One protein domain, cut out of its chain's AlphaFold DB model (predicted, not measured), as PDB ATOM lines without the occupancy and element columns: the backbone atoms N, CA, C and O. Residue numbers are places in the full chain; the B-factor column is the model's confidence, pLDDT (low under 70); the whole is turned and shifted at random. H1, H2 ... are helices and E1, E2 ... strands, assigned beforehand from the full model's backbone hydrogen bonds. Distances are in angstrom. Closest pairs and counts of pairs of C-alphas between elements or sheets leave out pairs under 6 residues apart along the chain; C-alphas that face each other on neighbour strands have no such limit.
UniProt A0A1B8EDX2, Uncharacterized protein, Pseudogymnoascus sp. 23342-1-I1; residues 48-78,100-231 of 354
ATOM      1  N   PRO A  48     -12.419 -13.913  41.712       90.88
ATOM      2  CA  PRO A  48     -13.255 -12.916  42.377       90.88
ATOM      3  C   PRO A  48     -12.960 -12.821  43.877       90.88
ATOM      4  O   PRO A  48     -12.851 -13.830  44.578       90.88
ATOM      5  N   ARG A  49     -12.825 -11.592  44.374       91.19
ATOM      6  CA  ARG A  49     -12.433 -11.289  45.758       91.19
ATOM      7  C   ARG A  49     -13.099 -10.001  46.231       91.19
ATOM      8  O   ARG A  49     -13.389  -9.109  45.435       91.19
ATOM      9  N   VAL A  50     -13.312  -9.898  47.539       91.94
ATOM     10  CA  VAL A  50     -13.813  -8.675  48.176       91.94
ATOM     11  C   VAL A  50     -12.634  -7.742  48.445       91.94
ATOM     12  O   VAL A  50     -11.735  -8.111  49.196       91.94
ATOM     13  N   VAL A  51     -12.629  -6.559  47.832       92.56
ATOM     14  CA  VAL A  51     -11.613  -5.512  48.013       92.56
ATOM     15  C   VAL A  51     -12.185  -4.416  48.904       92.56
ATOM     16  O   VAL A  51     -13.086  -3.677  48.510       92.56
ATOM     17  N   ASP A  52     -11.659  -4.312  50.119       90.94
ATOM     18  CA  ASP A  52     -12.071  -3.310  51.096       90.94
ATOM     19  C   ASP A  52     -11.485  -1.925  50.801       90.94
ATOM     20  O   ASP A  52     -10.289  -1.795  50.546       90.94
ATOM     21  N   ILE A  53     -12.303  -0.877  50.906       89.50
ATOM     22  CA  ILE A  53     -11.873   0.512  50.717       89.50
ATOM     23  C   ILE A  53     -12.023   1.281  52.031       89.50
ATOM     24  O   ILE A  53     -13.130   1.578  52.485       89.50
ATOM     25  N   ARG A  54     -10.888   1.644  52.639       86.75
ATOM     26  CA  ARG A  54     -10.809   2.427  53.884       86.75
ATOM     27  C   ARG A  54      -9.953   3.674  53.676       86.75
ATOM     28  O   ARG A  54      -9.133   3.720  52.764       86.75
ATOM     29  N   MET A  55     -10.095   4.683  54.532       84.81
ATOM     30  CA  MET A  55      -9.234   5.873  54.518       84.81
ATOM     31  C   MET A  55      -8.259   5.832  55.695       84.81
ATOM     32  O   MET A  55      -8.667   5.990  56.842       84.81
ATOM     33  N   CYS A  56      -6.967   5.683  55.416       84.88
ATOM     34  CA  CYS A  56      -5.915   5.869  56.415       84.88
ATOM     35  C   CYS A  56      -5.580   7.357  56.510       84.88
ATOM     36  O   CYS A  56      -5.253   7.968  55.490       84.88
ATOM     37  N   ARG A  57      -5.632   7.933  57.716       84.50
ATOM     38  CA  ARG A  57      -5.156   9.295  58.008       84.50
ATOM     39  C   ARG A  57      -3.794   9.224  58.695       84.50
ATOM     40  O   ARG A  57      -3.567   8.332  59.505       84.50
ATOM     41  N   LYS A  58      -2.890  10.145  58.369       83.44
ATOM     42  CA  LYS A  58      -1.595  10.326  59.030       83.44
ATOM     43  C   LYS A  58      -1.305  11.812  59.154       83.44
ATOM     44  O   LYS A  58      -1.247  12.496  58.137       83.44
ATOM     45  N   SER A  59      -1.071  12.264  60.377       83.56
ATOM     46  CA  SER A  59      -0.517  13.588  60.632       83.56
ATOM     47  C   SER A  59       1.000  13.518  60.454       83.56
ATOM     48  O   SER A  59       1.647  12.645  61.037       83.56
ATOM     49  N   ILE A  60       1.556  14.361  59.587       81.88
ATOM     50  CA  ILE A  60       2.984  14.385  59.255       81.88
ATOM     51  C   ILE A  60       3.547  15.738  59.703       81.88
ATOM     52  O   ILE A  60       3.071  16.757  59.201       81.88
ATOM     53  N   PRO A  61       4.545  15.786  60.605       81.62
ATOM     54  CA  PRO A  61       5.197  17.041  60.952       81.62
ATOM     55  C   PRO A  61       5.952  17.593  59.737       81.62
ATOM     56  O   PRO A  61       6.733  16.883  59.098       81.62
ATOM     57  N   THR A  62       5.704  18.857  59.411       81.06
ATOM     58  CA  THR A  62       6.413  19.609  58.374       81.06
ATOM     59  C   THR A  62       7.741  20.149  58.910       81.06
ATOM     60  O   THR A  62       7.996  20.169  60.115       81.06
ATOM     61  N   SER A  63       8.592  20.664  58.020       81.62
ATOM     62  CA  SER A  63       9.809  21.396  58.403       81.62
ATOM     63  C   SER A  63       9.534  22.704  59.162       81.62
ATOM     64  O   SER A  63      10.442  23.224  59.802       81.62
ATOM     65  N   THR A  64       8.302  23.225  59.117       84.44
ATOM     66  CA  THR A  64       7.834  24.384  59.901       84.44
ATOM     67  C   THR A  64       7.347  24.007  61.307       84.44
ATOM     68  O   THR A  64       7.023  24.894  62.090       84.44
ATOM     69  N   GLY A  65       7.298  22.712  61.652       79.44
ATOM     70  CA  GLY A  65       6.743  22.216  62.919       79.44
ATOM     71  C   GLY A  65       5.213  22.094  62.935       79.44
ATOM     72  O   GLY A  65       4.640  21.680  63.940       79.44
ATOM     73  N   GLU A  66       4.552  22.417  61.825       81.56
ATOM     74  CA  GLU A  66       3.109  22.264  61.645       81.56
ATOM     75  C   GLU A  66       2.747  20.799  61.350       81.56
ATOM     76  O   GLU A  66       3.570  20.007  60.888       81.56
ATOM     77  N   LEU A  67       1.495  20.417  61.603       80.81
ATOM     78  CA  LEU A  67       1.001  19.069  61.331       80.81
ATOM     79  C   LEU A  67       0.188  19.038  60.031       80.81
ATOM     80  O   LEU A  67      -0.906  19.594  59.953       80.81
ATOM     81  N   LEU A  68       0.713  18.351  59.014       79.50
ATOM     82  CA  LEU A  68       0.016  18.107  57.755       79.50
ATOM     83  C   LEU A  68      -0.772  16.793  57.822       79.50
ATOM     84  O   LEU A  68      -0.199  15.702  57.748       79.50
ATOM     85  N   ASP A  69      -2.097  16.895  57.900       79.06
ATOM     86  CA  ASP A  69      -2.994  15.741  57.842       79.06
ATOM     87  C   ASP A  69      -3.150  15.214  56.407       79.06
ATOM     88  O   ASP A  69      -3.938  15.715  55.602       79.06
ATOM     89  N   VAL A  70      -2.423  14.140  56.099       80.88
ATOM     90  CA  VAL A  70      -2.510  13.405  54.832       80.88
ATOM     91  C   VAL A  70      -3.417  12.194  55.014       80.88
ATOM     92  O   VAL A  70      -3.211  11.368  55.903       80.88
ATOM     93  N   SER A  71      -4.410  12.022  54.148       84.25
ATOM     94  CA  SER A  71      -5.336  10.895  54.191       84.25
ATOM     95  C   SER A  71      -5.552  10.256  52.824       84.25
ATOM     96  O   SER A  71      -5.937  10.908  51.862       84.25
ATOM     97  N   ARG A  72      -5.325   8.944  52.751       87.38
ATOM     98  CA  ARG A  72      -5.317   8.169  51.504       87.38
ATOM     99  C   ARG A  72      -6.258   6.976  51.585       87.38
ATOM    100  O   ARG A  72      -6.387   6.364  52.650       87.38
ATOM    101  N   PHE A  73      -6.816   6.581  50.446       89.44
ATOM    102  CA  PHE A  73      -7.482   5.291  50.350       89.44
ATOM    103  C   PHE A  73      -6.463   4.150  50.471       89.44
ATOM    104  O   PHE A  73      -5.375   4.193  49.891       89.44
ATOM    105  N   ILE A  74      -6.818   3.145  51.265       90.25
ATOM    106  CA  ILE A  74      -6.090   1.892  51.443       90.25
ATOM    107  C   ILE A  74      -7.063   0.719  51.329       90.25
ATOM    108  O   ILE A  74      -8.257   0.862  51.592       90.25
ATOM    109  N   SER A  75      -6.512  -0.437  50.981       91.25
ATOM    110  CA  SER A  75      -7.150  -1.739  51.128       91.25
ATOM    111  C   SER A  75      -6.235  -2.610  51.979       91.25
ATOM    112  O   SER A  75      -5.016  -2.421  51.988       91.25
ATOM    113  N   SER A  76      -6.839  -3.533  52.711       87.75
ATOM    114  CA  SER A  76      -6.168  -4.610  53.430       87.75
ATOM    115  C   SER A  76      -5.866  -5.834  52.561       87.75
ATOM    116  O   SER A  76      -5.126  -6.719  52.986       87.75
ATOM    117  N   VAL A  77      -6.433  -5.897  51.353       88.75
ATOM    118  CA  VAL A  77      -6.170  -6.966  50.390       88.75
ATOM    119  C   VAL A  77      -4.801  -6.762  49.750       88.75
ATOM    120  O   VAL A  77      -4.505  -5.700  49.197       88.75
ATOM    121  N   ASP A  78      -3.986  -7.815  49.783       89.38
ATOM    122  CA  ASP A  78      -2.680  -7.839  49.134       89.38
ATOM    123  C   ASP A  78      -2.775  -7.518  47.632       89.38
ATOM    124  O   ASP A  78      -3.737  -7.860  46.930       89.38
ATOM    125  N   ALA A 100      -6.842   2.032  41.451       94.56
ATOM    126  CA  ALA A 100      -8.113   2.675  41.759       94.56
ATOM    127  C   ALA A 100      -8.052   3.482  43.066       94.56
ATOM    128  O   ALA A 100      -7.133   3.336  43.882       94.56
ATOM    129  N   PHE A 101      -9.066   4.324  43.249       91.44
ATOM    130  CA  PHE A 101      -9.286   5.203  44.395       91.44
ATOM    131  C   PHE A 101      -8.123   6.178  44.665       91.44
ATOM    132  O   PHE A 101      -7.580   6.219  45.772       91.44
ATOM    133  N   PRO A 102      -7.712   7.004  43.678       90.75
ATOM    134  CA  PRO A 102      -6.880   8.165  43.964       90.75
ATOM    135  C   PRO A 102      -7.682   9.179  44.791       90.75
ATOM    136  O   PRO A 102      -8.905   9.276  44.679       90.75
ATOM    137  N   LYS A 103      -6.987  10.005  45.572       84.12
ATOM    138  CA  LYS A 103      -7.592  11.155  46.251       84.12
ATOM    139  C   LYS A 103      -6.987  12.438  45.697       84.12
ATOM    140  O   LYS A 103      -5.768  12.559  45.625       84.12
ATOM    141  N   LYS A 104      -7.830  13.397  45.309       79.25
ATOM    142  CA  LYS A 104      -7.402  14.711  44.813       79.25
ATOM    143  C   LYS A 104      -8.352  15.791  45.320       79.25
ATOM    144  O   LYS A 104      -9.411  15.978  44.734       79.25
ATOM    145  N   THR A 105      -7.971  16.485  46.386       74.75
ATOM    146  CA  THR A 105      -8.668  17.677  46.895       74.75
ATOM    147  C   THR A 105      -7.965  18.950  46.402       74.75
ATOM    148  O   THR A 105      -7.033  18.881  45.602       74.75
ATOM    149  N   LYS A 106      -8.408  20.130  46.863       70.38
ATOM    150  CA  LYS A 106      -7.713  21.405  46.598       70.38
ATOM    151  C   LYS A 106      -6.340  21.491  47.281       70.38
ATOM    152  O   LYS A 106      -5.464  22.175  46.770       70.38
ATOM    153  N   THR A 107      -6.179  20.835  48.429       70.81
ATOM    154  CA  THR A 107      -5.011  20.953  49.320       70.81
ATOM    155  C   THR A 107      -4.177  19.677  49.404       70.81
ATOM    156  O   THR A 107      -3.064  19.708  49.914       70.81
ATOM    157  N   GLU A 108      -4.699  18.547  48.924       75.06
ATOM    158  CA  GLU A 108      -4.100  17.236  49.139       75.06
ATOM    159  C   GLU A 108      -4.249  16.339  47.907       75.06
ATOM    160  O   GLU A 108      -5.336  16.200  47.337       75.06
ATOM    161  N   TRP A 109      -3.169  15.655  47.532       81.81
ATOM    162  CA  TRP A 109      -3.197  14.608  46.519       81.81
ATOM    163  C   TRP A 109      -2.538  13.336  47.045       81.81
ATOM    164  O   TRP A 109      -1.404  13.361  47.520       81.81
ATOM    165  N   SER A 110      -3.236  12.207  46.918       83.94
ATOM    166  CA  SER A 110      -2.683  10.882  47.185       83.94
ATOM    167  C   SER A 110      -2.900   9.983  45.962       83.94
ATOM    168  O   SER A 110      -4.052   9.831  45.533       83.94
ATOM    169  N   PRO A 111      -1.847   9.359  45.403       89.31
ATOM    170  CA  PRO A 111      -1.989   8.468  44.257       89.31
ATOM    171  C   PRO A 111      -2.811   7.228  44.615       89.31
ATOM    172  O   PRO A 111      -2.784   6.760  45.755       89.31
ATOM    173  N   ALA A 112      -3.487   6.666  43.614       92.12
ATOM    174  CA  ALA A 112      -4.138   5.366  43.710       92.12
ATOM    175  C   ALA A 112      -3.116   4.272  44.078       92.12
ATOM    176  O   ALA A 112      -2.025   4.215  43.505       92.12
ATOM    177  N   LYS A 113      -3.466   3.404  45.036       92.50
ATOM    178  CA  LYS A 113      -2.600   2.309  45.533       92.50
ATOM    179  C   LYS A 113      -3.293   0.949  45.620       92.50
ATOM    180  O   LYS A 113      -2.664  -0.023  46.032       92.50
ATOM    181  N   ILE A 114      -4.569   0.881  45.253       94.62
ATOM    182  CA  ILE A 114      -5.391  -0.326  45.338       94.62
ATOM    183  C   ILE A 114      -5.519  -0.880  43.921       94.62
ATOM    184  O   ILE A 114      -5.972  -0.164  43.031       94.62
ATOM    185  N   TYR A 115      -5.081  -2.117  43.695       96.38
ATOM    186  CA  TYR A 115      -5.250  -2.791  42.407       96.38
ATOM    187  C   TYR A 115      -6.595  -3.510  42.375       96.38
ATOM    188  O   TYR A 115      -6.822  -4.397  43.196       96.38
ATOM    189  N   VAL A 116      -7.442  -3.133  41.419       96.50
ATOM    190  CA  VAL A 116      -8.820  -3.612  41.251       96.50
ATOM    191  C   VAL A 116      -9.038  -4.073  39.811       96.50
ATOM    192  O   VAL A 116      -8.701  -3.340  38.875       96.50
ATOM    193  N   ASP A 117      -9.619  -5.255  39.633       96.75
ATOM    194  CA  ASP A 117     -10.272  -5.658  38.386       96.75
ATOM    195  C   ASP A 117     -11.786  -5.495  38.565       96.75
ATOM    196  O   ASP A 117     -12.467  -6.346  39.126       96.75
ATOM    197  N   PHE A 118     -12.314  -4.374  38.076       96.81
ATOM    198  CA  PHE A 118     -13.728  -4.014  38.193       96.81
ATOM    199  C   PHE A 118     -14.684  -4.971  37.456       96.81
ATOM    200  O   PHE A 118     -15.897  -4.837  37.603       96.81
ATOM    201  N   SER A 119     -14.172  -5.919  36.660       96.50
ATOM    202  CA  SER A 119     -14.995  -6.949  36.020       96.50
ATOM    203  C   SER A 119     -15.354  -8.117  36.949       96.50
ATOM    204  O   SER A 119     -16.347  -8.791  36.681       96.50
ATOM    205  N   ILE A 120     -14.586  -8.339  38.030       94.50
ATOM    206  CA  ILE A 120     -14.730  -9.499  38.938       94.50
ATOM    207  C   ILE A 120     -14.563  -9.184  40.436       94.50
ATOM    208  O   ILE A 120     -15.095  -9.915  41.272       94.50
ATOM    209  N   ASP A 121     -13.825  -8.135  40.809       95.75
ATOM    210  CA  ASP A 121     -13.620  -7.750  42.208       95.75
ATOM    211  C   ASP A 121     -14.902  -7.102  42.764       95.75
ATOM    212  O   ASP A 121     -15.504  -6.229  42.138       95.75
ATOM    213  N   THR A 122     -15.301  -7.494  43.976       95.31
ATOM    214  CA  THR A 122     -16.403  -6.855  44.712       95.31
ATOM    215  C   THR A 122     -15.852  -5.769  45.622       95.31
ATOM    216  O   THR A 122     -15.031  -6.051  46.492       95.31
ATOM    217  N   ILE A 123     -16.299  -4.526  45.456       94.56
ATOM    218  CA  ILE A 123     -15.818  -3.393  46.253       94.56
ATOM    219  C   ILE A 123     -16.616  -3.293  47.547       94.56
ATOM    220  O   ILE A 123     -17.826  -3.096  47.500       94.56
ATOM    221  N   TRP A 124     -15.952  -3.380  48.700       91.62
ATOM    222  CA  TRP A 124     -16.594  -3.215  50.004       91.62
ATOM    223  C   TRP A 124     -16.269  -1.862  50.635       91.62
ATOM    224  O   TRP A 124     -15.102  -1.527  50.850       91.62
ATOM    225  N   PHE A 125     -17.312  -1.113  50.994       86.06
ATOM    226  CA  PHE A 125     -17.187   0.093  51.810       86.06
ATOM    227  C   PHE A 125     -17.674  -0.193  53.232       86.06
ATOM    228  O   PHE A 125     -18.873  -0.273  53.488       86.06
ATOM    229  N   ASP A 126     -16.728  -0.272  54.169       74.44
ATOM    230  CA  ASP A 126     -16.993  -0.382  55.614       74.44
ATOM    231  C   ASP A 126     -17.768   0.832  56.165       74.44
ATOM    232  O   ASP A 126     -18.478   0.749  57.164       74.44
ATOM    233  N   ASN A 127     -17.627   1.996  55.517       78.19
ATOM    234  CA  ASN A 127     -18.189   3.248  56.003       78.19
ATOM    235  C   ASN A 127     -18.660   4.172  54.865       78.19
ATOM    236  O   ASN A 127     -17.867   4.611  54.024       78.19
ATOM    237  N   LEU A 128     -19.937   4.573  54.901       80.94
ATOM    238  CA  LEU A 128     -20.562   5.489  53.928       80.94
ATOM    239  C   LEU A 128     -20.013   6.931  53.950       80.94
ATOM    240  O   LEU A 128     -20.464   7.788  53.183       80.94
ATOM    241  N   ARG A 129     -19.032   7.256  54.803       77.44
ATOM    242  CA  ARG A 129     -18.276   8.521  54.724       77.44
ATOM    243  C   ARG A 129     -17.481   8.658  53.420       77.44
ATOM    244  O   ARG A 129     -17.185   9.799  53.055       77.44
ATOM    245  N   TYR A 130     -17.163   7.536  52.764       76.81
ATOM    246  CA  TYR A 130     -16.417   7.452  51.497       76.81
ATOM    247  C   TYR A 130     -17.303   7.259  50.262       76.81
ATOM    248  O   TYR A 130     -16.805   7.341  49.141       76.81
ATOM    249  N   PHE A 131     -18.594   7.001  50.473       80.81
ATOM    250  CA  PHE A 131     -19.578   6.872  49.408       80.81
ATOM    251  C   PHE A 131     -19.731   8.193  48.635       80.81
ATOM    252  O   PHE A 131     -19.505   9.259  49.226       80.81
ATOM    253  N   PRO A 132     -20.140   8.166  47.353       81.94
ATOM    254  CA  PRO A 132     -20.531   9.370  46.640       81.94
ATOM    255  C   PRO A 132     -21.641  10.070  47.425       81.94
ATOM    256  O   PRO A 132     -22.601   9.438  47.869       81.94
ATOM    257  N   SER A 133     -21.468  11.369  47.648       82.88
ATOM    258  CA  SER A 133     -22.421  12.176  48.400       82.88
ATOM    259  C   SER A 133     -22.697  13.497  47.705       82.88
ATOM    260  O   SER A 133     -21.862  13.984  46.931       82.88
ATOM    261  N   THR A 134     -23.836  14.110  48.017       77.06
ATOM    262  CA  THR A 134     -24.119  15.486  47.607       77.06
ATOM    263  C   THR A 134     -22.992  16.414  48.098       77.06
ATOM    264  O   THR A 134     -22.407  16.190  49.170       77.06
ATOM    265  N   PRO A 135     -22.577  17.410  47.290       69.12
ATOM    266  CA  PRO A 135     -21.468  18.282  47.648       69.12
ATOM    267  C   PRO A 135     -21.884  19.219  48.786       69.12
ATOM    268  O   PRO A 135     -22.647  20.158  48.585       69.12
ATOM    269  N   SER A 136     -21.356  18.974  49.986       65.69
ATOM    270  CA  SER A 136     -21.571  19.849  51.139       65.69
ATOM    271  C   SER A 136     -20.722  21.118  51.039       65.69
ATOM    272  O   SER A 136     -19.514  21.050  50.794       65.69
ATOM    273  N   THR A 137     -21.340  22.269  51.306       58.44
ATOM    274  CA  THR A 137     -20.703  23.595  51.320       58.44
ATOM    275  C   THR A 137     -19.546  23.691  52.317       58.44
ATOM    276  O   THR A 137     -18.587  24.415  52.067       58.44
ATOM    277  N   SER A 138     -19.600  22.942  53.426       57.06
ATOM    278  CA  SER A 138     -18.569  22.947  54.476       57.06
ATOM    279  C   SER A 138     -17.405  21.987  54.210       57.06
ATOM    280  O   SER A 138     -16.339  22.132  54.805       57.06
ATOM    281  N   SER A 139     -17.576  20.993  53.332       55.75
ATOM    282  CA  SER A 139     -16.524  20.022  53.008       55.75
ATOM    283  C   SER A 139     -16.715  19.412  51.608       55.75
ATOM    284  O   SER A 139     -17.326  18.349  51.464       55.75
ATOM    285  N   PRO A 140     -16.165  20.034  50.543       56.66
ATOM    286  CA  PRO A 140     -16.244  19.497  49.186       56.66
ATOM    287  C   PRO A 140     -15.389  18.226  49.043       56.66
ATOM    288  O   PRO A 140     -14.216  18.261  48.656       56.66
ATOM    289  N   LYS A 141     -15.992  17.073  49.352       62.94
ATOM    290  CA  LYS A 141     -15.390  15.747  49.183       62.94
ATOM    291  C   LYS A 141     -15.261  15.407  47.702       62.94
ATOM    292  O   LYS A 141     -16.222  15.034  47.035       62.94
ATOM    293  N   THR A 142     -14.040  15.467  47.197       64.69
ATOM    294  CA  THR A 142     -13.676  14.962  45.870       64.69
ATOM    295  C   THR A 142     -13.527  13.442  45.931       64.69
ATOM    296  O   THR A 142     -12.436  12.891  46.064       64.69
ATOM    297  N   VAL A 143     -14.673  12.763  45.887       70.25
ATOM    298  CA  VAL A 143     -14.778  11.310  45.713       70.25
ATOM    299  C   VAL A 143     -14.364  10.960  44.268       70.25
ATOM    300  O   VAL A 143     -14.774  11.681  43.350       70.25
ATOM    301  N   PRO A 144     -13.559   9.907  44.015       81.25
ATOM    302  CA  PRO A 144     -13.071   9.559  42.673       81.25
ATOM    303  C   PRO A 144     -14.178   8.965  41.778       81.25
ATOM    304  O   PRO A 144     -14.199   7.771  41.501       81.25
ATOM    305  N   LYS A 145     -15.107   9.811  41.308       82.12
ATOM    306  CA  LYS A 145     -16.332   9.422  40.572       82.12
ATOM    307  C   LYS A 145     -16.101   8.441  39.412       82.12
ATOM    308  O   LYS A 145     -16.934   7.572  39.188       82.12
ATOM    309  N   ALA A 146     -14.973   8.557  38.711       89.38
ATOM    310  CA  ALA A 146     -14.616   7.675  37.599       89.38
ATOM    311  C   ALA A 146     -14.407   6.205  38.013       89.38
ATOM    312  O   ALA A 146     -14.641   5.315  37.202       89.38
ATOM    313  N   ASP A 147     -13.990   5.940  39.255       93.56
ATOM    314  CA  ASP A 147     -13.877   4.573  39.772       93.56
ATOM    315  C   ASP A 147     -15.240   4.035  40.220       93.56
ATOM    316  O   ASP A 147     -15.556   2.888  39.929       93.56
ATOM    317  N   PHE A 148     -16.085   4.869  40.840       92.69
ATOM    318  CA  PHE A 148     -17.457   4.492  41.219       92.69
ATOM    319  C   PHE A 148     -18.303   4.088  40.012       92.69
ATOM    320  O   PHE A 148     -18.958   3.050  40.046       92.69
ATOM    321  N   ALA A 149     -18.170   4.819  38.902       94.31
ATOM    322  CA  ALA A 149     -18.858   4.503  37.655       94.31
ATOM    323  C   ALA A 149     -18.464   3.152  37.026       94.31
ATOM    324  O   ALA A 149     -19.110   2.709  36.082       94.31
ATOM    325  N   ARG A 150     -17.411   2.498  37.532       96.31
ATOM    326  CA  ARG A 150     -16.925   1.191  37.070       96.31
ATOM    327  C   ARG A 150     -17.286   0.050  38.025       96.31
ATOM    328  O   ARG A 150     -17.006  -1.097  37.697       96.31
ATOM    329  N   ILE A 151     -17.860   0.328  39.199       96.88
ATOM    330  CA  ILE A 151     -18.184  -0.699  40.198       96.88
ATOM    331  C   ILE A 151     -19.377  -1.528  39.716       96.88
ATOM    332  O   ILE A 151     -20.505  -1.046  39.735       96.88
ATOM    333  N   LYS A 152     -19.114  -2.786  39.342       97.44
ATOM    334  CA  LYS A 152     -20.147  -3.789  39.035       97.44
ATOM    335  C   LYS A 152     -20.725  -4.464  40.268       97.44
ATOM    336  O   LYS A 152     -21.933  -4.662  40.365       97.44
ATOM    337  N   TYR A 153     -19.850  -4.819  41.201       97.12
ATOM    338  CA  TYR A 153     -20.203  -5.575  42.392       97.12
ATOM    339  C   TYR A 153     -19.821  -4.772  43.621       97.12
ATOM    340  O   TYR A 153     -18.660  -4.404  43.818       97.12
ATOM    341  N   LEU A 154     -20.820  -4.491  44.443       95.06
ATOM    342  CA  LEU A 154     -20.719  -3.604  45.586       95.06
ATOM    343  C   LEU A 154     -21.121  -4.367  46.839       95.06
ATOM    344  O   LEU A 154     -22.181  -4.971  46.880       95.06
ATOM    345  N   ALA A 155     -20.301  -4.330  47.876       92.81
ATOM    346  CA  ALA A 155     -20.633  -4.867  49.183       92.81
ATOM    347  C   ALA A 155     -20.750  -3.724  50.196       92.81
ATOM    348  O   ALA A 155     -19.932  -2.799  50.212       92.81
ATOM    349  N   MET A 156     -21.736  -3.800  51.084       89.56
ATOM    350  CA  MET A 156     -21.898  -2.831  52.166       89.56
ATOM    351  C   MET A 156     -22.537  -3.456  53.399       89.56
ATOM    352  O   MET A 156     -23.302  -4.411  53.314       89.56
ATOM    353  N   ARG A 157     -22.212  -2.892  54.564       86.38
ATOM    354  CA  ARG A 157     -22.824  -3.269  55.846       86.38
ATOM    355  C   ARG A 157     -24.182  -2.599  56.087       86.38
ATOM    356  O   ARG A 157     -24.968  -3.055  56.906       86.38
ATOM    357  N   HIS A 158     -24.428  -1.473  55.428       87.25
ATOM    358  CA  HIS A 158     -25.629  -0.679  55.640       87.25
ATOM    359  C   HIS A 158     -26.796  -1.250  54.831       87.25
ATOM    360  O   HIS A 158     -26.618  -1.601  53.667       87.25
ATOM    361  N   GLU A 159     -27.974  -1.308  55.450       88.38
ATOM    362  CA  GLU A 159     -29.232  -1.621  54.767       88.38
ATOM    363  C   GLU A 159     -29.474  -0.649  53.613       88.38
ATOM    364  O   GLU A 159     -29.392   0.566  53.810       88.38
ATOM    365  N   VAL A 160     -29.796  -1.179  52.431       90.88
ATOM    366  CA  VAL A 160     -30.009  -0.378  51.215       90.88
ATOM    367  C   VAL A 160     -31.071   0.704  51.435       90.88
ATOM    368  O   VAL A 160     -30.816   1.866  51.133       90.88
ATOM    369  N   GLU A 161     -32.198   0.359  52.062       89.69
ATOM    370  CA  GLU A 161     -33.249   1.298  52.482       89.69
ATOM    371  C   GLU A 161     -32.698   2.495  53.276       89.69
ATOM    372  O   GLU A 161     -32.982   3.645  52.946       89.69
ATOM    373  N   ARG A 162     -31.817   2.265  54.260       89.12
ATOM    374  CA  ARG A 162     -31.207   3.356  55.044       89.12
ATOM    375  C   ARG A 162     -30.235   4.208  54.232       89.12
ATOM    376  O   ARG A 162     -30.034   5.371  54.574       89.12
ATOM    377  N   VAL A 163     -29.619   3.654  53.185       90.25
ATOM    378  CA  VAL A 163     -28.779   4.428  52.255       90.25
ATOM    379  C   VAL A 163     -29.637   5.306  51.347       90.25
ATOM    380  O   VAL A 163     -29.239   6.437  51.092       90.25
ATOM    381  N   LEU A 164     -30.802   4.821  50.903       90.31
ATOM    382  CA  LEU A 164     -31.750   5.599  50.097       90.31
ATOM    383  C   LEU A 164     -32.432   6.716  50.906       90.31
ATOM    384  O   LEU A 164     -32.626   7.810  50.386       90.31
ATOM    385  N   LEU A 165     -32.757   6.466  52.181       88.88
ATOM    386  CA  LEU A 165     -33.328   7.472  53.089       88.88
ATOM    387  C   LEU A 165     -32.338   8.599  53.439       88.88
ATOM    388  O   LEU A 165     -32.747   9.729  53.716       88.88
ATOM    389  N   ASP A 166     -31.028   8.326  53.423       86.69
ATOM    390  CA  ASP A 166     -30.002   9.361  53.554       86.69
ATOM    391  C   ASP A 166     -29.834  10.099  52.218       86.69
ATOM    392  O   ASP A 166     -28.951   9.788  51.421       86.69
ATOM    393  N   ASN A 167     -30.638  11.151  52.022       81.88
ATOM    394  CA  ASN A 167     -30.584  12.073  50.876       81.88
ATOM    395  C   ASN A 167     -29.193  12.699  50.609       81.88
ATOM    396  O   ASN A 167     -29.001  13.387  49.603       81.88
ATOM    397  N   THR A 168     -28.206  12.523  51.500       85.31
ATOM    398  CA  THR A 168     -26.819  12.907  51.213       85.31
ATOM    399  C   THR A 168     -26.061  11.856  50.410       85.31
ATOM    400  O   THR A 168     -25.046  12.212  49.815       85.31
ATOM    401  N   LYS A 169     -26.493  10.590  50.378       88.12
ATOM    402  CA  LYS A 169     -25.856   9.493  49.635       88.12
ATOM    403  C   LYS A 169     -26.393   9.408  48.221       88.12
ATOM    404  O   LYS A 169     -27.564   9.626  47.955       88.12
ATOM    405  N   LEU A 170     -25.488   9.084  47.308       89.25
ATOM    406  CA  LEU A 170     -25.771   8.987  45.885       89.25
ATOM    407  C   LEU A 170     -25.538   7.541  45.450       89.25
ATOM    408  O   LEU A 170     -24.484   7.199  44.914       89.25
ATOM    409  N   LEU A 171     -26.504   6.688  45.796       92.06
ATOM    410  CA  LEU A 171     -26.618   5.304  45.343       92.06
ATOM    411  C   LEU A 171     -27.690   5.282  44.249       92.06
ATOM    412  O   LEU A 171     -28.863   5.082  44.531       92.06
ATOM    413  N   ASP A 172     -27.274   5.598  43.024       92.50
ATOM    414  CA  ASP A 172     -28.157   5.854  41.884       92.50
ATOM    415  C   ASP A 172     -27.464   5.484  40.548       92.50
ATOM    416  O   ASP A 172     -26.226   5.392  40.512       92.50
ATOM    417  N   PRO A 173     -28.209   5.319  39.434       94.12
ATOM    418  CA  PRO A 173     -27.640   4.984  38.123       94.12
ATOM    419  C   PRO A 173     -26.602   5.977  37.587       94.12
ATOM    420  O   PRO A 173     -25.725   5.609  36.813       94.12
ATOM    421  N   LYS A 174     -26.653   7.249  37.993       91.94
ATOM    422  CA  LYS A 174     -25.739   8.296  37.511       91.94
ATOM    423  C   LYS A 174     -24.358   8.198  38.163       91.94
ATOM    424  O   LYS A 174     -23.363   8.594  37.553       91.94
ATOM    425  N   HIS A 175     -24.282   7.695  39.393       91.69
ATOM    426  CA  HIS A 175     -23.028   7.484  40.122       91.69
ATOM    427  C   HIS A 175     -22.524   6.039  40.037       91.69
ATOM    428  O   HIS A 175     -21.315   5.818  40.141       91.69
ATOM    429  N   PHE A 176     -23.427   5.089  39.788       94.88
ATOM    430  CA  PHE A 176     -23.161   3.657  39.680       94.88
ATOM    431  C   PHE A 176     -23.749   3.021  38.387       94.88
ATOM    432  O   PHE A 176     -24.420   1.994  38.469       94.88
ATOM    433  N   PRO A 177     -23.490   3.565  37.177       95.31
ATOM    434  CA  PRO A 177     -24.070   3.069  35.916       95.31
ATOM    435  C   PRO A 177     -23.660   1.640  35.529       95.31
ATOM    436  O   PRO A 177     -24.334   1.005  34.727       95.31
ATOM    437  N   ALA A 178     -22.545   1.131  36.058       96.56
ATOM    438  CA  ALA A 178     -22.075  -0.229  35.793       96.56
ATOM    439  C   ALA A 178     -22.562  -1.264  36.826       96.56
ATOM    440  O   ALA A 178     -22.144  -2.414  36.747       96.56
ATOM    441  N   LEU A 179     -23.369  -0.868  37.815       97.25
ATOM    442  CA  LEU A 179     -23.717  -1.710  38.959       97.25
ATOM    443  C   LEU A 179     -24.660  -2.850  38.556       97.25
ATOM    444  O   LEU A 179     -25.752  -2.625  38.048       97.25
ATOM    445  N   GLU A 180     -24.237  -4.081  38.826       97.06
ATOM    446  CA  GLU A 180     -24.969  -5.313  38.511       97.06
ATOM    447  C   GLU A 180     -25.522  -5.979  39.779       97.06
ATOM    448  O   GLU A 180     -26.616  -6.547  39.758       97.06
ATOM    449  N   ALA A 181     -24.797  -5.890  40.904       96.62
ATOM    450  CA  ALA A 181     -25.260  -6.427  42.180       96.62
ATOM    451  C   ALA A 181     -24.737  -5.674  43.412       96.62
ATOM    452  O   ALA A 181     -23.582  -5.232  43.464       96.62
ATOM    453  N   VAL A 182     -25.583  -5.626  44.444       95.56
ATOM    454  CA  VAL A 182     -25.248  -5.170  45.798       95.56
ATOM    455  C   VAL A 182     -25.323  -6.353  46.760       95.56
ATOM    456  O   VAL A 182     -26.293  -7.100  46.751       95.56
ATOM    457  N   TYR A 183     -24.323  -6.519  47.618       94.00
ATOM    458  CA  TYR A 183     -24.283  -7.512  48.686       94.00
ATOM    459  C   TYR A 183     -24.406  -6.798  50.032       94.00
ATOM    460  O   TYR A 183     -23.464  -6.133  50.479       94.00
ATOM    461  N   GLN A 184     -25.563  -6.932  50.672       91.50
ATOM    462  CA  GLN A 184     -25.792  -6.463  52.033       91.50
ATOM    463  C   GLN A 184     -25.232  -7.492  53.021       91.50
ATOM    464  O   GLN A 184     -25.528  -8.682  52.908       91.50
ATOM    465  N   ILE A 185     -24.391  -7.035  53.951       87.94
ATOM    466  CA  ILE A 185     -23.615  -7.882  54.864       87.94
ATOM    467  C   ILE A 185     -23.921  -7.523  56.322       87.94
ATOM    468  O   ILE A 185     -23.518  -6.461  56.793       87.94
ATOM    469  N   ASP A 186     -24.518  -8.447  57.076       74.00
ATOM    470  CA  ASP A 186     -24.922  -8.200  58.476       74.00
ATOM    471  C   ASP A 186     -23.755  -8.151  59.481       74.00
ATOM    472  O   ASP A 186     -23.918  -7.792  60.648       74.00
ATOM    473  N   THR A 187     -22.547  -8.549  59.072       68.00
ATOM    474  CA  THR A 187     -21.421  -8.748  59.994       68.00
ATOM    475  C   THR A 187     -20.594  -7.481  60.229       68.00
ATOM    476  O   THR A 187     -20.234  -6.776  59.291       68.00
ATOM    477  N   VAL A 188     -20.162  -7.266  61.476       61.69
ATOM    478  CA  VAL A 188     -19.300  -6.145  61.929       61.69
ATOM    479  C   VAL A 188     -17.830  -6.273  61.460       61.69
ATOM    480  O   VAL A 188     -16.958  -5.550  61.930       61.69
ATOM    481  N   VAL A 189     -17.500  -7.234  60.591       55.66
ATOM    482  CA  VAL A 189     -16.118  -7.717  60.432       55.66
ATOM    483  C   VAL A 189     -15.455  -7.222  59.152       55.66
ATOM    484  O   VAL A 189     -16.072  -7.132  58.098       55.66
ATOM    485  N   GLN A 190     -14.150  -6.970  59.252       57.69
ATOM    486  CA  GLN A 190     -13.276  -6.639  58.135       57.69
ATOM    487  C   GLN A 190     -13.030  -7.885  57.250       57.69
ATOM    488  O   GLN A 190     -12.350  -8.821  57.693       57.69
ATOM    489  N   PRO A 191     -13.536  -7.919  56.004       57.03
ATOM    490  CA  PRO A 191     -13.423  -9.050  55.105       57.03
ATOM    491  C   PRO A 191     -12.016  -9.112  54.506       57.03
ATOM    492  O   PRO A 191     -11.687  -8.402  53.560       57.03
ATOM    493  N   HIS A 192     -11.191 -10.010  55.037       59.09
ATOM    494  CA  HIS A 192      -9.910 -10.390  54.444       59.09
ATOM    495  C   HIS A 192     -10.021 -11.846  53.983       59.09
ATOM    496  O   HIS A 192     -10.311 -12.712  54.807       59.09
ATOM    497  N   GLN A 193      -9.801 -12.119  52.691       62.34
ATOM    498  CA  GLN A 193      -9.951 -13.462  52.095       62.34
ATOM    499  C   GLN A 193     -11.284 -14.126  52.491       62.34
ATOM    500  O   GLN A 193     -11.331 -15.158  53.167       62.34
ATOM    501  N   VAL A 194     -12.387 -13.486  52.101       72.50
ATOM    502  CA  VAL A 194     -13.735 -13.983  52.383       72.50
ATOM    503  C   VAL A 194     -14.471 -14.334  51.106       72.50
ATOM    504  O   VAL A 194     -14.318 -13.671  50.079       72.50
ATOM    505  N   LEU A 195     -15.314 -15.350  51.216       81.31
ATOM    506  CA  LEU A 195     -16.364 -15.644  50.262       81.31
ATOM    507  C   LEU A 195     -17.649 -14.956  50.737       81.31
ATOM    508  O   LEU A 195     -18.002 -15.045  51.917       81.31
ATOM    509  N   LEU A 196     -18.348 -14.278  49.826       86.50
ATOM    510  CA  LEU A 196     -19.715 -13.826  50.069       86.50
ATOM    511  C   LEU A 196     -20.659 -14.974  49.728       86.50
ATOM    512  O   LEU A 196     -20.662 -15.463  48.601       86.50
ATOM    513  N   VAL A 197     -21.443 -15.410  50.709       87.31
ATOM    514  CA  VAL A 197     -22.464 -16.442  50.524       87.31
ATOM    515  C   VAL A 197     -23.818 -15.764  50.619       87.31
ATOM    516  O   VAL A 197     -24.253 -15.401  51.715       87.31
ATOM    517  N   SER A 198     -24.471 -15.566  49.475       90.44
ATOM    518  CA  SER A 198     -25.850 -15.092  49.442       90.44
ATOM    519  C   SER A 198     -26.792 -16.160  50.003       90.44
ATOM    520  O   SER A 198     -26.610 -17.358  49.785       90.44
ATOM    521  N   TYR A 199     -27.783 -15.722  50.775       91.50
ATOM    522  CA  TYR A 199     -28.812 -16.584  51.367       91.50
ATOM    523  C   TYR A 199     -30.236 -16.105  51.056       91.50
ATOM    524  O   TYR A 199     -31.198 -16.810  51.347       91.50
ATOM    525  N   GLY A 200     -30.373 -14.933  50.435       91.69
ATOM    526  CA  GLY A 200     -31.638 -14.386  49.967       91.69
ATOM    527  C   GLY A 200     -31.425 -13.266  48.952       91.69
ATOM    528  O   GLY A 200     -30.301 -12.803  48.730       91.69
ATOM    529  N   ARG A 201     -32.523 -12.825  48.344       93.56
ATOM    530  CA  ARG A 201     -32.601 -11.575  47.582       93.56
ATOM    531  C   ARG A 201     -33.467 -10.598  48.359       93.56
ATOM    532  O   ARG A 201     -34.428 -11.011  49.001       93.56
ATOM    533  N   TYR A 202     -33.108  -9.330  48.290       90.50
ATOM    534  CA  TYR A 202     -33.880  -8.229  48.836       90.50
ATOM    535  C   TYR A 202     -34.654  -7.549  47.703       90.50
ATOM    536  O   TYR A 202     -34.154  -7.428  46.586       90.50
ATOM    537  N   THR A 203     -35.879  -7.126  48.001       89.56
ATOM    538  CA  THR A 203     -36.813  -6.476  47.074       89.56
ATOM    539  C   THR A 203     -37.421  -5.281  47.790       89.56
ATOM    540  O   THR A 203     -37.937  -5.453  48.894       89.56
ATOM    541  N   SER A 204     -37.382  -4.094  47.189       90.62
ATOM    542  CA  SER A 204     -37.924  -2.880  47.802       90.62
ATOM    543  C   SER A 204     -38.402  -1.924  46.720       90.62
ATOM    544  O   SER A 204     -37.673  -1.636  45.775       90.62
ATOM    545  N   GLN A 205     -39.618  -1.404  46.881       91.06
ATOM    546  CA  GLN A 205     -40.219  -0.494  45.903       91.06
ATOM    547  C   GLN A 205     -39.400   0.787  45.732       91.06
ATOM    548  O   GLN A 205     -39.377   1.353  44.646       91.06
ATOM    549  N   ASP A 206     -38.731   1.258  46.787       91.12
ATOM    550  CA  ASP A 206     -37.909   2.469  46.714       91.12
ATOM    551  C   ASP A 206     -36.574   2.210  46.010       91.12
ATOM    552  O   ASP A 206     -36.069   3.097  45.328       91.12
ATOM    553  N   TRP A 207     -36.052   0.982  46.077       93.62
ATOM    554  CA  TRP A 207     -34.946   0.553  45.219       93.62
ATOM    555  C   TRP A 207     -35.385   0.508  43.753       93.62
ATOM    556  O   TRP A 207     -34.772   1.157  42.908       93.62
ATOM    557  N   ASP A 208     -36.495  -0.170  43.457       92.88
ATOM    558  CA  ASP A 208     -36.977  -0.331  42.082       92.88
ATOM    559  C   ASP A 208     -37.310   1.023  41.421       92.88
ATOM    560  O   ASP A 208     -36.945   1.244  40.268       92.88
ATOM    561  N   LYS A 209     -37.885   1.987  42.163       93.50
ATOM    562  CA  LYS A 209     -38.116   3.374  41.693       93.50
ATOM    563  C   LYS A 209     -36.831   4.102  41.279       93.50
ATOM    564  O   LYS A 209     -36.852   4.883  40.329       93.50
ATOM    565  N   VAL A 210     -35.713   3.890  41.979       93.31
ATOM    566  CA  VAL A 210     -34.442   4.582  41.677       93.31
ATOM    567  C   VAL A 210     -33.807   4.060  40.380       93.31
ATOM    568  O   VAL A 210     -33.112   4.817  39.701       93.31
ATOM    569  N   TRP A 211     -34.103   2.814  39.988       94.69
ATOM    570  CA  TRP A 211     -33.648   2.195  38.733       94.69
ATOM    571  C   TRP A 211     -34.740   2.035  37.660       94.69
ATOM    572  O   TRP A 211     -34.450   1.501  36.594       94.69
ATOM    573  N   GLU A 212     -35.957   2.546  37.872       93.38
ATOM    574  CA  GLU A 212     -37.126   2.381  36.981       93.38
ATOM    575  C   GLU A 212     -36.865   2.776  35.514       93.38
ATOM    576  O   GLU A 212     -37.472   2.234  34.592       93.38
ATOM    577  N   LYS A 213     -35.955   3.731  35.285       92.56
ATOM    578  CA  LYS A 213     -35.614   4.260  33.952       92.56
ATOM    579  C   LYS A 213     -34.456   3.536  33.268       92.56
ATOM    580  O   LYS A 213     -34.169   3.833  32.110       92.56
ATOM    581  N   GLU A 214     -33.782   2.633  33.972       93.69
ATOM    582  CA  GLU A 214     -32.650   1.875  33.450       93.69
ATOM    583  C   GLU A 214     -33.119   0.534  32.879       93.69
ATOM    584  O   GLU A 214     -34.041  -0.093  33.390       93.69
ATOM    585  N   GLU A 215     -32.430   0.033  31.851       89.06
ATOM    586  CA  GLU A 215     -32.725  -1.288  31.268       89.06
ATOM    587  C   GLU A 215     -32.554  -2.430  32.296       89.06
ATOM    588  O   GLU A 215     -33.121  -3.513  32.139       89.06
ATOM    589  N   LYS A 216     -31.732  -2.213  33.335       90.44
ATOM    590  CA  LYS A 216     -31.352  -3.221  34.335       90.44
ATOM    591  C   LYS A 216     -31.292  -2.613  35.737       90.44
ATOM    592  O   LYS A 216     -30.422  -1.797  36.029       90.44
ATOM    593  N   CYS A 217     -32.175  -3.083  36.615       93.00
ATOM    594  CA  CYS A 217     -32.083  -2.863  38.058       93.00
ATOM    595  C   CYS A 217     -31.026  -3.819  38.668       93.00
ATOM    596  O   CYS A 217     -31.097  -5.027  38.410       93.00
ATOM    597  N   PRO A 218     -30.042  -3.335  39.455       95.81
ATOM    598  CA  PRO A 218     -29.055  -4.187  40.105       95.81
ATOM    599  C   PRO A 218     -29.696  -5.062  41.183       95.81
ATOM    600  O   PRO A 218     -30.537  -4.610  41.962       95.81
ATOM    601  N   ILE A 219     -29.254  -6.317  41.278       96.19
ATOM    602  CA  ILE A 219     -29.815  -7.275  42.238       96.19
ATOM    603  C   ILE A 219     -29.207  -7.039  43.622       96.19
ATOM    604  O   ILE A 219     -27.987  -7.113  43.790       96.19
ATOM    605  N   VAL A 220     -30.050  -6.837  44.635       96.31
ATOM    606  CA  VAL A 220     -29.613  -6.792  46.035       96.31
ATOM    607  C   VAL A 220     -29.674  -8.199  46.640       96.31
ATOM    608  O   VAL A 220     -30.736  -8.813  46.752       96.31
ATOM    609  N   TYR A 221     -28.521  -8.718  47.046       95.56
ATOM    610  CA  TYR A 221     -28.366  -9.983  47.751       95.56
ATOM    611  C   TYR A 221     -28.186  -9.750  49.248       95.56
ATOM    612  O   TYR A 221     -27.343  -8.955  49.666       95.56
ATOM    613  N   LEU A 222     -28.906 -10.529  50.050       92.38
ATOM    614  CA  LEU A 222     -28.604 -10.700  51.467       92.38
ATOM    615  C   LEU A 222     -27.489 -11.743  51.585       92.38
ATOM    616  O   LEU A 222     -27.641 -12.862  51.078       92.38
ATOM    617  N   ALA A 223     -26.353 -11.374  52.179       91.12
ATOM    618  CA  ALA A 223     -25.139 -12.181  52.150       91.12
ATOM    619  C   ALA A 223     -24.407 -12.232  53.495       91.12
ATOM    620  O   ALA A 223     -24.297 -11.252  54.226       91.12
ATOM    621  N   LYS A 224     -23.817 -13.393  53.786       87.56
ATOM    622  CA  LYS A 224     -22.933 -13.592  54.939       87.56
ATOM    623  C   LYS A 224     -21.485 -13.775  54.505       87.56
ATOM    624  O   LYS A 224     -21.191 -14.311  53.435       87.56
ATOM    625  N   VAL A 225     -20.580 -13.362  55.383       84.62
ATOM    626  CA  VAL A 225     -19.131 -13.499  55.221       84.62
ATOM    627  C   VAL A 225     -18.693 -14.897  55.658       84.62
ATOM    628  O   VAL A 225     -18.878 -15.267  56.817       84.62
ATOM    629  N   GLN A 226     -18.071 -15.662  54.759       81.00
ATOM    630  CA  GLN A 226     -17.415 -16.929  55.090       81.00
ATOM    631  C   GLN A 226     -15.895 -16.799  54.926       81.00
ATOM    632  O   GLN A 226     -15.391 -16.549  53.832       81.00
ATOM    633  N   TYR A 227     -15.149 -16.985  56.017       74.38
ATOM    634  CA  TYR A 227     -13.686 -16.889  56.016       74.38
ATOM    635  C   TYR A 227     -13.041 -18.086  55.320       74.38
ATOM    636  O   TYR A 227     -13.279 -19.232  55.712       74.38
ATOM    637  N   THR A 228     -12.140 -17.842  54.366       65.69
ATOM    638  CA  THR A 228     -11.276 -18.911  53.855       65.69
ATOM    639  C   THR A 228     -10.107 -19.112  54.818       65.69
ATOM    640  O   THR A 228      -9.045 -18.504  54.676       65.69
ATOM    641  N   PHE A 229     -10.291 -19.969  55.824       52.75
ATOM    642  CA  PHE A 229      -9.198 -20.413  56.693       52.75
ATOM    643  C   PHE A 229      -8.164 -21.212  55.884       52.75
ATOM    644  O   PHE A 229      -8.246 -22.437  55.778       52.75
ATOM    645  N   LYS A 230      -7.135 -20.534  55.359       51.94
ATOM    646  CA  LYS A 230      -5.901 -21.208  54.937       51.94
ATOM    647  C   LYS A 230      -5.266 -21.832  56.173       51.94
ATOM    648  O   LYS A 230      -4.819 -21.119  57.077       51.94
ATOM    649  N   ARG A 231      -5.239 -23.165  56.246       38.31
ATOM    650  CA  ARG A 231      -4.593 -23.861  57.364       38.31
ATOM    651  C   ARG A 231      -3.111 -23.483  57.371       38.31
ATOM    652  O   ARG A 231      -2.451 -23.502  56.335       38.31
TER     653      ARG A 231
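Overview. This is residues 48 to 78 and 100 to 231 of the 354 residues of an uncharacterized protein of Pseudogymnoascus sp. 23342-1-I1 (UniProt A0A1B8EDX2). A strongly twisted sheet of seven strands runs through the whole, drawn out at one end into a long hairpin of E1 and E2, with short parallel strands E4, E5 and E6 in its middle; the three helices are short, H2 only grazes the sheet, H1 and H3 are not on it, and long stretches with no named element, among them residues 126 to 144 and 166 to 180, link the strands and helices. At one edge E1 and E2 make a long, narrow hairpin that reaches away from the short strands E4 and E5, and at the other edge E8 and E7 bend, bringing the start of E7 near the start of E1. The printed part has 163 residues with eight named strands and three named helices in the order E1 E2 E3 E4 H1 E5 H2 E6 E7 H3 E8; the sheet runs E2 E1 E4 E5 E6 E8 E7 and is mixed. The class is mixed, helices and strands, though only 71 residues are in named elements. The whole is compact, with a radius of gyration of the C-alphas of 17.0 A, and flat, spanning 56 by 48 by 26 A.

Along the chain. E1 is residues 50 to 61, 34.4 A long, beginning at C-alpha 50 at (-13.813, -8.675, 48.176). E2 is residues 67 to 74, 21.1 A. E3 is residues 114 to 116, and E4 is residues 122 to 125. H1 is residues 145 to 148. E5 is residues 153 to 156, with C-alpha 153 at (-20.203, -5.575, 42.392). H2 is residues 160 to 165, and E6 is residues 181 to 185, 12.9 A. E7 is residues 194 to 202, 21.2 A, and it bends by 67 degrees at residue 199. H3 is residues 205 to 211, 10.1 A. E8 is residues 219 to 227, 23.3 A; it bends by 58 degrees at residue 222 and ends at C-alpha 227 at (-13.686, -16.889, 56.016).

Arrangement. E1 and the edge strand E2 form a hairpin, antiparallel at 168 degrees, with N 58 and O 70 2.8 A apart. The pairing of E1 is staggered: residues 54 to 61 pair with E2 and residues 50 to 53 with E4. E1 and E4 are parallel at 43 degrees, with N 51 and O 122 2.8 A apart. E3 pairs with no named strand; its closest C-alphas to E2 are those of Ile 114 and Ile 74, 6.5 A apart. E4 and E5 are parallel at 28 degrees, N 155 and O 123 being 2.8 A apart. E5 and E6 are parallel at 24 degrees, with N 183 and O 154 at 2.7 A. E4, H1, E5 and E5, H2, E6 are strand-helix-strand units, two parallel neighbour strands with a helix between them along the chain; both crossovers are right-handed. H1 is not on the sheet and touches no helix. H2 is only just on the sheet, with 5 pairs of C-alphas within 10 A, and only grazes it with Val 160. H2 and H3 touch and are about perpendicular at 85 degrees; their closest C-alphas, Glu 161 and Trp 207, are 7.5 A apart. H3 is not on the sheet. E6 and E8 are parallel at 48 degrees, with N 221 and O 182 at 2.8 A. E8 and the edge strand E7 are antiparallel at 147 degrees, with N 197 and O 224 at 2.9 A. The closest C-alphas of E7 and E1, Val 194 and Val 50, are 6.8 A apart. In H2 and H3 every O i to N i+4 pair is within hydrogen-bond range; H1 is too short for such a pair, and its 1 O i to N i+3 pair is within range.

Size, cuts and confidence. The two C-alphas farthest apart, those of Thr 64 and Gly 200, are 56.2 A apart. Residues 79 to 99 are not printed, and C-alphas 78 and 100 are 13.9 A apart across the cut, within the link from E2 to E3. The links E4 to H1, 19 residues, and H2 to E6, 15 residues, are long. The mean pLDDT of the printed part is 84.9; residues 135 to 142, 187 to 193 and 228 to 231 are under 70.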